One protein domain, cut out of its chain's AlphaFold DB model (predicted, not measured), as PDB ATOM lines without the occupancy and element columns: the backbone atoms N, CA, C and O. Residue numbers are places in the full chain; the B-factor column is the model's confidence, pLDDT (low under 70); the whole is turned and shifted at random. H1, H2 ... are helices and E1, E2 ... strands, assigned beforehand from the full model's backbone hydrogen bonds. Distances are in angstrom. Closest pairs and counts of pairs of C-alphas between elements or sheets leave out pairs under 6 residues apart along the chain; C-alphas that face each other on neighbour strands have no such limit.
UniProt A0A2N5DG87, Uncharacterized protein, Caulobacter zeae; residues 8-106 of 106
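What this domain is: This is residues 8 to 106 of the 106 residues of an uncharacterized protein of Caulobacter zeae (UniProt A0A2N5DG87). A long helical hairpin, H2 and H3, has a twisted three-stranded sheet laid along one side of its longer helix H3, and a short helix H1 packs on H2 near the end of the rod where the hairpin turns. H3 runs nearly the whole length of the rod. The printed part has 99 residues with three named helices and three named strands, in the order H1 E1 E2 E3 H2 H3; the sheet, in the order E1 E2 E3, is antiparallel, and the class is mixed, helices and strands. The whole is compact, with a radius of gyration of the C-alphas of 14.2 A, and spans 49 by 23 by 19 A.

Where its parts are: H1 holds residues 8 to 19 and is 16.4 A long, beginning at C-alpha 8 (-12.386, 23.170, -11.897). E1, residues 30 to 37, is 20.5 A long and bends by 51 degrees at residue 34. E2, residues 40 to 49, measures 28.1 A, and E3, residues 52 to 57, 16.7 A. H2, residues 58 to 74, is 24.3 A long and begins at C-alpha 58 (-3.926, 24.911, -0.349). H3, residues 78 to 105, is 41.2 A long and ends at C-alpha 105 (-0.314, 27.205, 19.074).

How they stand to each other: E1, E2 and E3 form a meander, each strand the antiparallel neighbour of the one before, and the sheet is only just strongly twisted, with C-alphas up to 4.3 A off its best plane. In the hairpin E1 and E2, N 33 and O 44 are 2.9 A apart, within hydrogen-bond range; in the hairpin E2 and E3, N 47 and O 54 are 3.0 A apart, also within range. The domain has two layers, helices on one face of a sheet, with H1, H2 and H3 on the sheet. H3 lies over E1 and E2 at a height over the sheet of 7.7 A and runs along the strands, at 15 degrees to E2 on the local plane; its closest C-alphas to E2 are those of Ala 94 and Gly 43, 4.2 A apart. H2, on the same face as H3, lies over E3 and only just stands up from the sheet, rising 41 degrees. H2 and H3, a helical hairpin, touch at a shallow tilt of 15 degrees, opposite ways; their closest C-alphas, those of Ala 65 and Gly 84, are 4.0 A apart. H1 touches H2, the same way, at a shallow tilt of 33 degrees, only just short of steep; the closest C-alphas are those of Val 11 and Ala 64, 6.0 A apart. In H1, H2 and H3 every O i to N i+4 pair is within hydrogen-bond range.

The domain as a whole: The C-alphas farthest apart, those of Ser 21 and Ala 106, are 49.3 A apart. The printed part has no cut and no long link. Mean pLDDT of the printed part is 79.1; among the residues under 70 are 20 to 28 and 104 to 106.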
ATOM      1  N   GLN A   8     -12.248  23.439 -10.473       70.50
ATOM      2  CA  GLN A   8     -12.386  23.170 -11.897       70.50
ATOM      3  C   GLN A   8     -12.678  24.441 -12.702       70.50
ATOM      4  O   GLN A   8     -12.018  24.665 -13.709       70.50
ATOM      5  N   ASP A   9     -13.514  25.353 -12.189       73.62
ATOM      6  CA  ASP A   9     -13.754  26.658 -12.831       73.62
ATOM      7  C   ASP A   9     -12.456  27.468 -12.988       73.62
ATOM      8  O   ASP A   9     -12.263  28.172 -13.982       73.62
ATOM      9  N   ALA A  10     -11.550  27.367 -12.006       66.81
ATOM     10  CA  ALA A  10     -10.248  28.021 -12.068       66.81
ATOM     11  C   ALA A  10      -9.372  27.418 -13.172       66.81
ATOM     12  O   ALA A  10      -8.740  28.168 -13.910       66.81
ATOM     13  N   VAL A  11      -9.343  26.085 -13.287       70.31
ATOM     14  CA  VAL A  11      -8.577  25.360 -14.313       70.31
ATOM     15  C   VAL A  11      -9.121  25.652 -15.709       70.31
ATOM     16  O   VAL A  11      -8.339  26.030 -16.580       70.31
ATOM     17  N   ASP A  12     -10.436  25.564 -15.901       78.88
ATOM     18  CA  ASP A  12     -11.097  25.791 -17.189       78.88
ATOM     19  C   ASP A  12     -10.875  27.231 -17.665       78.88
ATOM     20  O   ASP A  12     -10.371  27.455 -18.763       78.88
ATOM     21  N   THR A  13     -11.092  28.218 -16.788       72.56
ATOM     22  CA  THR A  13     -10.815  29.630 -17.107       72.56
ATOM     23  C   THR A  13      -9.341  29.855 -17.466       72.56
ATOM     24  O   THR A  13      -9.008  30.680 -18.328       72.56
ATOM     25  N   LEU A  14      -8.439  29.132 -16.796       69.19
ATOM     26  CA  LEU A  14      -7.007  29.196 -17.048       69.19
ATOM     27  C   LEU A  14      -6.636  28.667 -18.431       69.19
ATOM     28  O   LEU A  14      -5.911  29.341 -19.161       69.19
ATOM     29  N   VAL A  15      -7.138  27.484 -18.779       72.06
ATOM     30  CA  VAL A  15      -6.901  26.836 -20.072       72.06
ATOM     31  C   VAL A  15      -7.533  27.649 -21.202       72.06
ATOM     32  O   VAL A  15      -6.847  27.962 -22.179       72.06
ATOM     33  N   ASP A  16      -8.777  28.094 -21.036       76.12
ATOM     34  CA  ASP A  16      -9.503  28.873 -22.040       76.12
ATOM     35  C   ASP A  16      -8.801  30.194 -22.359       76.12
ATOM     36  O   ASP A  16      -8.614  30.536 -23.528       76.12
ATOM     37  N   SER A  17      -8.327  30.933 -21.348       68.25
ATOM     38  CA  SER A  17      -7.652  32.212 -21.620       68.25
ATOM     39  C   SER A  17      -6.302  32.040 -22.327       68.25
ATOM     40  O   SER A  17      -5.829  32.985 -22.963       68.25
ATOM     41  N   VAL A  18      -5.669  30.864 -22.215       67.12
ATOM     42  CA  VAL A  18      -4.445  30.528 -22.965       67.12
ATOM     43  C   VAL A  18      -4.789  30.221 -24.407       67.12
ATOM     44  O   VAL A  18      -4.197  30.799 -25.316       67.12
ATOM     45  N   LEU A  19      -5.734  29.300 -24.609       70.12
ATOM     46  CA  LEU A  19      -6.112  28.809 -25.930       70.12
ATOM     47  C   LEU A  19      -6.683  29.935 -26.796       70.12
ATOM     48  O   LEU A  19      -6.370  30.024 -27.980       70.12
ATOM     49  N   LEU A  20      -7.441  30.850 -26.191       69.38
ATOM     50  CA  LEU A  20      -8.038  31.999 -26.872       69.38
ATOM     51  C   LEU A  20      -7.042  33.138 -27.159       69.38
ATOM     52  O   LEU A  20      -7.457  34.207 -27.601       69.38
ATOM     53  N   SER A  21      -5.733  32.924 -26.952       56.28
ATOM     54  CA  SER A  21      -4.661  33.879 -27.280       56.28
ATOM     55  C   SER A  21      -4.935  35.290 -26.762       56.28
ATOM     56  O   SER A  21      -4.751  36.278 -27.475       56.28
ATOM     57  N   SER A  22      -5.379  35.419 -25.509       54.81
ATOM     58  CA  SER A  22      -5.463  36.748 -24.924       54.81
ATOM     59  C   SER A  22      -4.031  37.238 -24.657       54.81
ATOM     60  O   SER A  22      -3.301  36.589 -23.899       54.81
ATOM     61  N   PRO A  23      -3.592  38.397 -25.193       50.69
ATOM     62  CA  PRO A  23      -2.293  39.002 -24.861       50.69
ATOM     63  C   PRO A  23      -2.129  39.314 -23.353       50.69
ATOM     64  O   PRO A  23      -1.076  39.777 -22.910       50.69
ATOM     65  N   GLY A  24      -3.168  39.048 -22.553       50.06
ATOM     66  CA  GLY A  24      -3.211  39.100 -21.101       50.06
ATOM     67  C   GLY A  24      -2.810  37.819 -20.358       50.06
ATOM     68  O   GLY A  24      -3.087  37.764 -19.159       50.06
ATOM     69  N   PHE A  25      -2.154  36.821 -20.979       57.12
ATOM     70  CA  PHE A  25      -1.522  35.702 -20.246       57.12
ATOM     71  C   PHE A  25      -0.329  36.204 -19.410       57.12
ATOM     72  O   PHE A  25       0.847  35.980 -19.689       57.12
ATOM     73  N   LYS A  26      -0.637  36.975 -18.374       61.47
ATOM     74  CA  LYS A  26       0.297  37.474 -17.382       61.47
ATOM     75  C   LYS A  26      -0.269  37.077 -16.038       61.47
ATOM     76  O   LYS A  26      -1.218  37.682 -15.543       61.47
ATOM     77  N   ILE A  27       0.337  36.064 -15.429       62.88
ATOM     78  CA  ILE A  27       0.156  35.854 -13.996       62.88
ATOM     79  C   ILE A  27       0.808  37.025 -13.292       62.88
ATOM     80  O   ILE A  27       2.034  37.082 -13.177       62.88
ATOM     81  N   ALA A  28      -0.027  37.956 -12.846       62.28
ATOM     82  CA  ALA A  28       0.424  39.166 -12.183       62.28
ATOM     83  C   ALA A  28       1.025  38.851 -10.804       62.28
ATOM     84  O   ALA A  28       2.040  39.432 -10.433       62.28
ATOM     85  N   ALA A  29       0.448  37.896 -10.063       76.62
ATOM     86  CA  ALA A  29       0.969  37.452  -8.775       76.62
ATOM     87  C   ALA A  29       0.372  36.103  -8.354       76.62
ATOM     88  O   ALA A  29      -0.798  35.827  -8.619       76.62
ATOM     89  N   ILE A  30       1.171  35.300  -7.651       85.19
ATOM     90  CA  ILE A  30       0.705  34.186  -6.820       85.19
ATOM     91  C   ILE A  30       1.204  34.487  -5.410       85.19
ATOM     92  O   ILE A  30       2.391  34.754  -5.218       85.19
ATOM     93  N   LYS A  31       0.297  34.484  -4.441       87.38
ATOM     94  CA  LYS A  31       0.563  34.713  -3.025       87.38
ATOM     95  C   LYS A  31       0.098  33.493  -2.244       87.38
ATOM     96  O   LYS A  31      -0.999  32.991  -2.471       87.38
ATOM     97  N   ALA A  32       0.939  33.038  -1.329       88.44
ATOM     98  CA  ALA A  32       0.617  31.999  -0.368       88.44
ATOM     99  C   ALA A  32       0.524  32.642   1.016       88.44
ATOM    100  O   ALA A  32       1.416  33.390   1.414       88.44
ATOM    101  N   GLU A  33      -0.550  32.363   1.740       89.06
ATOM    102  CA  GLU A  33      -0.743  32.810   3.114       89.06
ATOM    103  C   GLU A  33      -1.336  31.677   3.954       89.06
ATOM    104  O   GLU A  33      -1.885  30.709   3.427       89.06
ATOM    105  N   ALA A  34      -1.222  31.792   5.271       86.38
ATOM    106  CA  ALA A  34      -1.937  30.935   6.200       86.38
ATOM    107  C   ALA A  34      -2.918  31.788   6.997       86.38
ATOM    108  O   ALA A  34      -2.571  32.882   7.444       86.38
ATOM    109  N   ARG A  35      -4.145  31.296   7.157       82.69
ATOM    110  CA  ARG A  35      -5.188  31.961   7.937       82.69
ATOM    111  C   ARG A  35      -5.878  30.971   8.844       82.69
ATOM    112  O   ARG A  35      -6.114  29.831   8.465       82.69
ATOM    113  N   GLU A  36      -6.251  31.433  10.023       81.44
ATOM    114  CA  GLU A  36      -7.110  30.670  10.912       81.44
ATOM    115  C   GLU A  36      -8.566  30.818  10.461       81.44
ATOM    116  O   GLU A  36      -9.118  31.918  10.419       81.44
ATOM    117  N   ILE A  37      -9.183  29.706  10.071       77.69
ATOM    118  CA  ILE A  37     -10.581  29.652   9.647       77.69
ATOM    119  C   ILE A  37     -11.299  28.692  10.587       77.69
ATOM    120  O   ILE A  37     -11.011  27.497  10.608       77.69
ATOM    121  N   ARG A  38     -12.264  29.219  11.350       78.62
ATOM    122  CA  ARG A  38     -13.059  28.450  12.327       78.62
ATOM    123  C   ARG A  38     -12.192  27.691  13.349       78.62
ATOM    124  O   ARG A  38     -12.495  26.549  13.677       78.62
ATOM    125  N   GLY A  39     -11.111  28.311  13.822       78.94
ATOM    126  CA  GLY A  39     -10.208  27.712  14.814       78.94
ATOM    127  C   GLY A  39      -9.205  26.701  14.249       78.94
ATOM    128  O   GLY A  39      -8.452  26.104  15.008       78.94
ATOM    129  N   ALA A  40      -9.185  26.489  12.929       80.19
ATOM    130  CA  ALA A  40      -8.207  25.637  12.266       80.19
ATOM    131  C   ALA A  40      -7.332  26.483  11.328       80.19
ATOM    132  O   ALA A  40      -7.869  27.177  10.456       80.19
ATOM    133  N   PRO A  41      -5.997  26.451  11.456       82.75
ATOM    134  CA  PRO A  41      -5.112  27.088  10.490       82.75
ATOM    135  C   PRO A  41      -5.200  26.372   9.138       82.75
ATOM    136  O   PRO A  41      -5.051  25.157   9.034       82.75
ATOM    137  N   GLN A  42      -5.438  27.152   8.090       85.06
ATOM    138  CA  GLN A  42      -5.575  26.694   6.715       85.06
ATOM    139  C   GLN A  42      -4.636  27.488   5.811       85.06
ATOM    140  O   GLN A  42      -4.484  28.704   5.948       85.06
ATOM    141  N   GLY A  43      -4.009  26.795   4.864       87.56
ATOM    142  CA  GLY A  43      -3.237  27.439   3.809       87.56
ATOM    143  C   GLY A  43      -4.172  27.975   2.731       87.56
ATOM    144  O   GLY A  43      -5.067  27.261   2.284       87.56
ATOM    145  N   ILE A  44      -3.953  29.209   2.292       89.38
ATOM    146  CA  ILE A  44      -4.692  29.854   1.208       89.38
ATOM    147  C   ILE A  44      -3.700  30.292   0.137       89.38
ATOM    148  O   ILE A  44      -2.652  30.872   0.425       89.38
ATOM    149  N   VAL A  45      -4.049  30.026  -1.114       89.75
ATOM    150  CA  VAL A  45      -3.326  30.506  -2.284       89.75
ATOM    151  C   VAL A  45      -4.216  31.488  -3.025       89.75
ATOM    152  O   VAL A  45      -5.311  31.146  -3.470       89.75
ATOM    153  N   GLN A  46      -3.735  32.718  -3.154       89.62
ATOM    154  CA  GLN A  46      -4.377  33.782  -3.910       89.62
ATOM    155  C   GLN A  46      -3.573  34.033  -5.180       89.62
ATOM    156  O   GLN A  46      -2.357  34.214  -5.126       89.62
ATOM    157  N   PHE A  47      -4.227  34.067  -6.330       85.12
ATOM    158  CA  PHE A  47      -3.554  34.344  -7.591       85.12
ATOM    159  C   PHE A  47      -4.462  35.105  -8.543       85.12
ATOM    160  O   PHE A  47      -5.683  35.030  -8.449       85.12
ATOM    161  N   THR A  48      -3.859  35.851  -9.462       80.88
ATOM    162  CA  THR A  48      -4.599  36.588 -10.488       80.88
ATOM    163  C   THR A  48      -4.278  36.018 -11.854       80.88
ATOM    164  O   THR A  48      -3.106  35.900 -12.224       80.88
ATOM    165  N   PHE A  49      -5.325  35.707 -12.609       72.56
ATOM    166  CA  PHE A  49      -5.224  35.166 -13.950       72.56
ATOM    167  C   PHE A  49      -6.259  35.806 -14.876       72.56
ATOM    168  O   PHE A  49      -7.425  35.905 -14.508       72.56
ATOM    169  N   GLY A  50      -5.837  36.293 -16.050       68.06
ATOM    170  CA  GLY A  50      -6.746  36.958 -16.997       68.06
ATOM    171  C   GLY A  50      -7.471  38.184 -16.419       68.06
ATOM    172  O   GLY A  50      -8.559  38.522 -16.866       68.06
ATOM    173  N   GLY A  51      -6.907  38.825 -15.386       72.31
ATOM    174  CA  GLY A  51      -7.555  39.916 -14.646       72.31
ATOM    175  C   GLY A  51      -8.550  39.469 -13.565       72.31
ATOM    176  O   GLY A  51      -9.072  40.316 -12.846       72.31
ATOM    177  N   ILE A  52      -8.773  38.162 -13.401       75.94
ATOM    178  CA  ILE A  52      -9.646  37.588 -12.375       75.94
ATOM    179  C   ILE A  52      -8.798  37.136 -11.189       75.94
ATOM    180  O   ILE A  52      -7.788  36.446 -11.347       75.94
ATOM    181  N   GLU A  53      -9.197  37.546  -9.991       82.94
ATOM    182  CA  GLU A  53      -8.584  37.099  -8.747       82.94
ATOM    183  C   GLU A  53      -9.254  35.821  -8.243       82.94
ATOM    184  O   GLU A  53     -10.470  35.766  -8.064       82.94
ATOM    185  N   TRP A  54      -8.430  34.823  -7.949       83.38
ATOM    186  CA  TRP A  54      -8.823  33.528  -7.424       83.38
ATOM    187  C   TRP A  54      -8.235  33.340  -6.032       83.38
ATOM    188  O   TRP A  54      -7.108  33.755  -5.748       83.38
ATOM    189  N   LYS A  55      -9.003  32.689  -5.159       88.62
ATOM    190  CA  LYS A  55      -8.582  32.290  -3.815       88.62
ATOM    191  C   LYS A  55      -8.977  30.842  -3.596       88.62
ATOM    192  O   LYS A  55     -10.162  30.530  -3.558       88.62
ATOM    193  N   LEU A  56      -7.983  29.981  -3.437       86.81
ATOM    194  CA  LEU A  56      -8.171  28.552  -3.214       86.81
ATOM    195  C   LEU A  56      -7.526  28.143  -1.891       86.81
ATOM    196  O   LEU A  56      -6.481  28.670  -1.510       86.81
ATOM    197  N   GLY A  57      -8.123  27.170  -1.203       88.69
ATOM    198  CA  GLY A  57      -7.427  26.456  -0.131       88.69
ATOM    199  C   GLY A  57      -6.213  25.709  -0.691       88.69
ATOM    200  O   GLY A  57      -6.195  25.348  -1.866       88.69
ATOM    201  N   ALA A  58      -5.192  25.466   0.126       87.44
ATOM    202  CA  ALA A  58      -3.926  24.911  -0.349       87.44
ATOM    203  C   ALA A  58      -4.058  23.520  -1.002       87.44
ATOM    204  O   ALA A  58      -3.316  23.215  -1.932       87.44
ATOM    205  N   ASP A  59      -5.010  22.688  -0.569       87.12
ATOM    206  CA  ASP A  59      -5.295  21.402  -1.223       87.12
ATOM    207  C   ASP A  59      -5.935  21.588  -2.603       87.12
ATOM    208  O   ASP A  59      -5.468  21.007  -3.580       87.12
ATOM    209  N   ALA A  60      -6.937  22.465  -2.704       86.56
ATOM    210  CA  ALA A  60      -7.577  22.809  -3.974       86.56
ATOM    211  C   ALA A  60      -6.583  23.456  -4.953       86.56
ATOM    212  O   ALA A  60      -6.542  23.095  -6.124       86.56
ATOM    213  N   ALA A  61      -5.726  24.358  -4.469       86.69
ATOM    214  CA  ALA A  61      -4.666  24.967  -5.266       86.69
ATOM    215  C   ALA A  61      -3.645  23.932  -5.760       86.69
ATOM    216  O   ALA A  61      -3.156  24.040  -6.880       86.69
ATOM    217  N   HIS A  62      -3.329  22.920  -4.945       87.31
ATOM    218  CA  HIS A  62      -2.445  21.830  -5.351       87.31
ATOM    219  C   HIS A  62      -3.080  20.937  -6.425       87.31
ATOM    220  O   HIS A  62      -2.400  20.590  -7.385       87.31
ATOM    221  N   ALA A  63      -4.367  20.602  -6.293       86.19
ATOM    222  CA  ALA A  63      -5.098  19.842  -7.309       86.19
ATOM    223  C   ALA A  63      -5.158  20.611  -8.640       86.19
ATOM    224  O   ALA A  63      -4.674  20.112  -9.652       86.19
ATOM    225  N   ALA A  64      -5.585  21.881  -8.610       83.81
ATOM    226  CA  ALA A  64      -5.582  22.750  -9.789       83.81
ATOM    227  C   ALA A  64      -4.189  22.856 -10.432       83.81
ATOM    228  O   ALA A  64      -4.056  22.889 -11.651       83.81
ATOM    229  N   ALA A  65      -3.127  22.897  -9.626       87.25
ATOM    230  CA  ALA A  65      -1.761  22.946 -10.129       87.25
ATOM    231  C   ALA A  65      -1.357  21.683 -10.909       87.25
ATOM    232  O   ALA A  65      -0.656  21.798 -11.919       87.25
ATOM    233  N   GLN A  66      -1.782  20.502 -10.450       87.44
ATOM    234  CA  GLN A  66      -1.551  19.240 -11.158       87.44
ATOM    235  C   GLN A  66      -2.330  19.211 -12.473       87.44
ATOM    236  O   GLN A  66      -1.725  18.963 -13.519       87.44
ATOM    237  N   ASP A  67      -3.615  19.566 -12.436       86.06
ATOM    238  CA  ASP A  67      -4.477  19.595 -13.619       86.06
ATOM    239  C   ASP A  67      -3.935  20.558 -14.681       86.06
ATOM    240  O   ASP A  67      -3.812  20.190 -15.844       86.06
ATOM    241  N   LEU A  68      -3.484  21.753 -14.284       82.75
ATOM    242  CA  LEU A  68      -2.844  22.713 -15.192       82.75
ATOM    243  C   LEU A  68      -1.519  22.196 -15.755       82.75
ATOM    244  O   LEU A  68      -1.198  22.447 -16.915       82.75
ATOM    245  N   SER A  69      -0.727  21.481 -14.954       84.00
ATOM    246  CA  SER A  69       0.521  20.897 -15.446       84.00
ATOM    247  C   SER A  69       0.260  19.827 -16.508       84.00
ATOM    248  O   SER A  69       1.000  19.771 -17.490       84.00
ATOM    249  N   ILE A  70      -0.776  19.004 -16.322       83.50
ATOM    250  CA  ILE A  70      -1.194  17.976 -17.282       83.50
ATOM    251  C   ILE A  70      -1.795  18.638 -18.521       83.50
ATOM    252  O   ILE A  70      -1.324  18.387 -19.628       83.50
ATOM    253  N   ALA A  71      -2.770  19.532 -18.344       79.31
ATOM    254  CA  ALA A  71      -3.430  20.243 -19.432       79.31
ATOM    255  C   ALA A  71      -2.411  20.976 -20.307       79.31
ATOM    256  O   ALA A  71      -2.419  20.800 -21.520       79.31
ATOM    257  N   GLY A  72      -1.470  21.708 -19.698       78.94
ATOM    258  CA  GLY A  72      -0.405  22.412 -20.410       78.94
ATOM    259  C   GLY A  72       0.530  21.501 -21.207       78.94
ATOM    260  O   GLY A  72       1.015  21.914 -22.258       78.94
ATOM    261  N   ALA A  73       0.771  20.272 -20.742       80.94
ATOM    262  CA  ALA A  73       1.524  19.277 -21.502       80.94
ATOM    263  C   ALA A  73       0.708  18.720 -22.681       80.94
ATOM    264  O   ALA A  73       1.255  18.564 -23.766       80.94
ATOM    265  N   VAL A  74      -0.590  18.470 -22.484       85.38
ATOM    266  CA  VAL A  74      -1.499  17.929 -23.511       85.38
ATOM    267  C   VAL A  74      -1.723  18.916 -24.658       85.38
ATOM    268  O   VAL A  74      -1.718  18.511 -25.814       85.38
ATOM    269  N   ILE A  75      -1.897  20.205 -24.355       79.94
ATOM    270  CA  ILE A  75      -2.116  21.251 -25.371       79.94
ATOM    271  C   ILE A  75      -0.808  21.862 -25.897       79.94
ATOM    272  O   ILE A  75      -0.842  22.877 -26.588       79.94
ATOM    273  N   GLU A  76       0.341  21.291 -25.517       83.00
ATOM    274  CA  GLU A  76       1.688  21.750 -25.883       83.00
ATOM    275  C   GLU A  76       1.950  23.238 -25.565       83.00
ATOM    276  O   GLU A  76       2.728  23.920 -26.231       83.00
ATOM    277  N   GLN A  77       1.325  23.749 -24.498       77.25
ATOM    278  CA  GLN A  77       1.513  25.114 -24.004       77.25
ATOM    279  C   GLN A  77       2.411  25.103 -22.757       77.25
ATOM    280  O   GLN A  77       1.920  25.013 -21.622       77.25
ATOM    281  N   PRO A  78       3.744  25.261 -22.906       78.94
ATOM    282  CA  PRO A  78       4.685  25.186 -21.784       78.94
ATOM    283  C   PRO A  78       4.440  26.271 -20.728       78.94
ATOM    284  O   PRO A  78       4.791  26.098 -19.557       78.94
ATOM    285  N   GLN A  79       3.811  27.376 -21.132       77.06
ATOM    286  CA  GLN A  79       3.428  28.472 -20.252       77.06
ATOM    287  C   GLN A  79       2.380  28.015 -19.226       77.06
ATOM    288  O   GLN A  79       2.548  28.285 -18.041       77.06
ATOM    289  N   VAL A  80       1.373  27.234 -19.637       77.94
ATOM    290  CA  VAL A  80       0.344  26.659 -18.745       77.94
ATOM    291  C   VAL A  80       0.960  25.685 -17.756       77.94
ATOM    292  O   VAL A  80       0.714  25.776 -16.553       77.94
ATOM    293  N   ALA A  81       1.863  24.827 -18.227       80.94
ATOM    294  CA  ALA A  81       2.583  23.924 -17.340       80.94
ATOM    295  C   ALA A  81       3.447  24.687 -16.315       80.94
ATOM    296  O   ALA A  81       3.557  24.287 -15.154       80.94
ATOM    297  N   GLN A  82       4.044  25.821 -16.704       82.62
ATOM    298  CA  GLN A  82       4.789  26.686 -15.787       82.62
ATOM    299  C   GLN A  82       3.880  27.335 -14.732       82.62
ATOM    300  O   GLN A  82       4.294  27.447 -13.576       82.62
ATOM    301  N   VAL A  83       2.654  27.725 -15.095       81.44
ATOM    302  CA  VAL A  83       1.643  28.192 -14.133       81.44
ATOM    303  C   VAL A  83       1.335  27.113 -13.111       81.44
ATOM    304  O   VAL A  83       1.444  27.385 -11.916       81.44
ATOM    305  N   GLY A  84       1.026  25.899 -13.576       84.19
ATOM    306  CA  GLY A  84       0.770  24.754 -12.706       84.19
ATOM    307  C   GLY A  84       1.913  24.552 -11.713       84.19
ATOM    308  O   GLY A  84       1.701  24.556 -10.504       84.19
ATOM    309  N   ARG A  85       3.166  24.536 -12.188       86.88
ATOM    310  CA  ARG A  85       4.347  24.430 -11.309       86.88
ATOM    311  C   ARG A  85       4.441  25.549 -10.268       86.88
ATOM    312  O   ARG A  85       4.701  25.273  -9.098       86.88
ATOM    313  N   ARG A  86       4.232  26.813 -10.656       88.06
ATOM    314  CA  ARG A  86       4.282  27.947  -9.712       88.06
ATOM    315  C   ARG A  86       3.153  27.879  -8.680       88.06
ATOM    316  O   ARG A  86       3.383  28.186  -7.512       88.06
ATOM    317  N   LEU A  87       1.962  27.452  -9.098       86.56
ATOM    318  CA  LEU A  87       0.815  27.266  -8.216       86.56
ATOM    319  C   LEU A  87       1.058  26.118  -7.223       86.56
ATOM    320  O   LEU A  87       0.760  26.273  -6.041       86.56
ATOM    321  N   ALA A  88       1.692  25.024  -7.656       88.50
ATOM    322  CA  ALA A  88       2.072  23.913  -6.781       88.50
ATOM    323  C   ALA A  88       3.040  24.355  -5.670       88.50
ATOM    324  O   ALA A  88       2.859  23.976  -4.513       88.50
ATOM    325  N   ILE A  89       4.036  25.184  -6.003       90.81
ATOM    326  CA  ILE A  89       4.982  25.741  -5.022       90.81
ATOM    327  C   ILE A  89       4.242  26.609  -4.000       90.81
ATOM    328  O   ILE A  89       4.456  26.460  -2.798       90.81
ATOM    329  N   ALA A  90       3.346  27.486  -4.457       88.88
ATOM    330  CA  ALA A  90       2.564  28.335  -3.563       88.88
ATOM    331  C   ALA A  90       1.623  27.520  -2.662       88.88
ATOM    332  O   ALA A  90       1.514  27.804  -1.473       88.88
ATOM    333  N   ALA A  91       1.001  26.466  -3.195       90.19
ATOM    334  CA  ALA A  91       0.197  25.536  -2.412       90.19
ATOM    335  C   ALA A  91       1.029  24.858  -1.318       90.19
ATOM    336  O   ALA A  91       0.616  24.829  -0.160       90.19
ATOM    337  N   PHE A  92       2.231  24.382  -1.649       90.88
ATOM    338  CA  PHE A  92       3.145  23.805  -0.666       90.88
ATOM    339  C   PHE A  92       3.544  24.815   0.420       90.88
ATOM    340  O   PHE A  92       3.463  24.507   1.608       90.88
ATOM    341  N   GLN A  93       3.902  26.044   0.032       90.56
ATOM    342  CA  GLN A  93       4.225  27.122   0.973       90.56
ATOM    343  C   GLN A  93       3.043  27.465   1.886       90.56
ATOM    344  O   GLN A  93       3.235  27.642   3.086       90.56
ATOM    345  N   ALA A  94       1.820  27.504   1.351       89.94
ATOM    346  CA  ALA A  94       0.613  27.759   2.128       89.94
ATOM    347  C   ALA A  94       0.341  26.638   3.147       89.94
ATOM    348  O   ALA A  94       0.009  26.927   4.297       89.94
ATOM    349  N   LYS A  95       0.540  25.362   2.768       88.56
ATOM    350  CA  LYS A  95       0.450  24.227   3.707       88.56
ATOM    351  C   LYS A  95       1.504  24.323   4.808       88.56
ATOM    352  O   LYS A  95       1.173  24.163   5.978       88.56
ATOM    353  N   ALA A  96       2.753  24.619   4.446       87.94
ATOM    354  CA  ALA A  96       3.840  24.767   5.409       87.94
ATOM    355  C   ALA A  96       3.583  25.926   6.387       87.94
ATOM    356  O   ALA A  96       3.744  25.764   7.594       87.94
ATOM    357  N   ALA A  97       3.109  27.070   5.887       87.06
ATOM    358  CA  ALA A  97       2.748  28.214   6.717       87.06
ATOM    359  C   ALA A  97       1.603  27.881   7.691       87.06
ATOM    360  O   ALA A  97       1.672  28.252   8.862       87.06
ATOM    361  N   ALA A  98       0.585  27.136   7.245       86.31
ATOM    362  CA  ALA A  98      -0.503  26.684   8.109       86.31
ATOM    363  C   ALA A  98      -0.016  25.705   9.185       86.31
ATOM    364  O   ALA A  98      -0.356  25.863  10.354       86.31
ATOM    365  N   ALA A  99       0.850  24.754   8.822       85.00
ATOM    366  CA  ALA A  99       1.471  23.840   9.777       85.00
ATOM    367  C   ALA A  99       2.310  24.586  10.834       85.00
ATOM    368  O   ALA A  99       2.234  24.264  12.018       85.00
ATOM    369  N   CYS A 100       3.053  25.629  10.446       83.00
ATOM    370  CA  CYS A 100       3.794  26.468  11.393       83.00
ATOM    371  C   CYS A 100       2.886  27.189  12.402       83.00
ATOM    372  O   CYS A 100       3.310  27.401  13.537       83.00
ATOM    373  N   LEU A 101       1.658  27.560  12.022       79.19
ATOM    374  CA  LEU A 101       0.690  28.137  12.960       79.19
ATOM    375  C   LEU A 101       0.189  27.098  13.972       79.19
ATOM    376  O   LEU A 101       0.051  27.439  15.140       79.19
ATOM    377  N   ILE A 102      -0.003  25.838  13.556       74.19
ATOM    378  CA  ILE A 102      -0.361  24.731  14.466       74.19
ATOM    379  C   ILE A 102       0.735  24.536  15.513       74.19
ATOM    380  O   ILE A 102       0.453  24.514  16.703       74.19
ATOM    381  N   VAL A 103       1.994  24.436  15.070       72.56
ATOM    382  CA  VAL A 103       3.137  24.178  15.963       72.56
ATOM    383  C   VAL A 103       3.364  25.320  16.956       72.56
ATOM    384  O   VAL A 103       3.822  25.072  18.061       72.56
ATOM    385  N   ARG A 104       3.053  26.569  16.591       62.47
ATOM    386  CA  ARG A 104       3.159  27.718  17.509       62.47
ATOM    387  C   ARG A 104       2.002  27.830  18.503       62.47
ATOM    388  O   ARG A 104       2.143  28.559  19.479       62.47
ATOM    389  N   ALA A 105       0.870  27.193  18.220       57.75
ATOM    390  CA  ALA A 105      -0.314  27.205  19.074       57.75
ATOM    391  C   ALA A 105      -0.381  26.007  20.043       57.75
ATOM    392  O   ALA A 105      -1.255  25.995  20.910       57.75
ATOM    393  N   ALA A 106       0.504  25.015  19.877       52.06
ATOM    394  CA  ALA A 106       0.645  23.822  20.718       52.06
ATOM    395  C   ALA A 106       1.707  24.022  21.810       52.06
ATOM    396  O   ALA A 106       1.506  23.465  22.911       52.06
TER     397      ALA A 106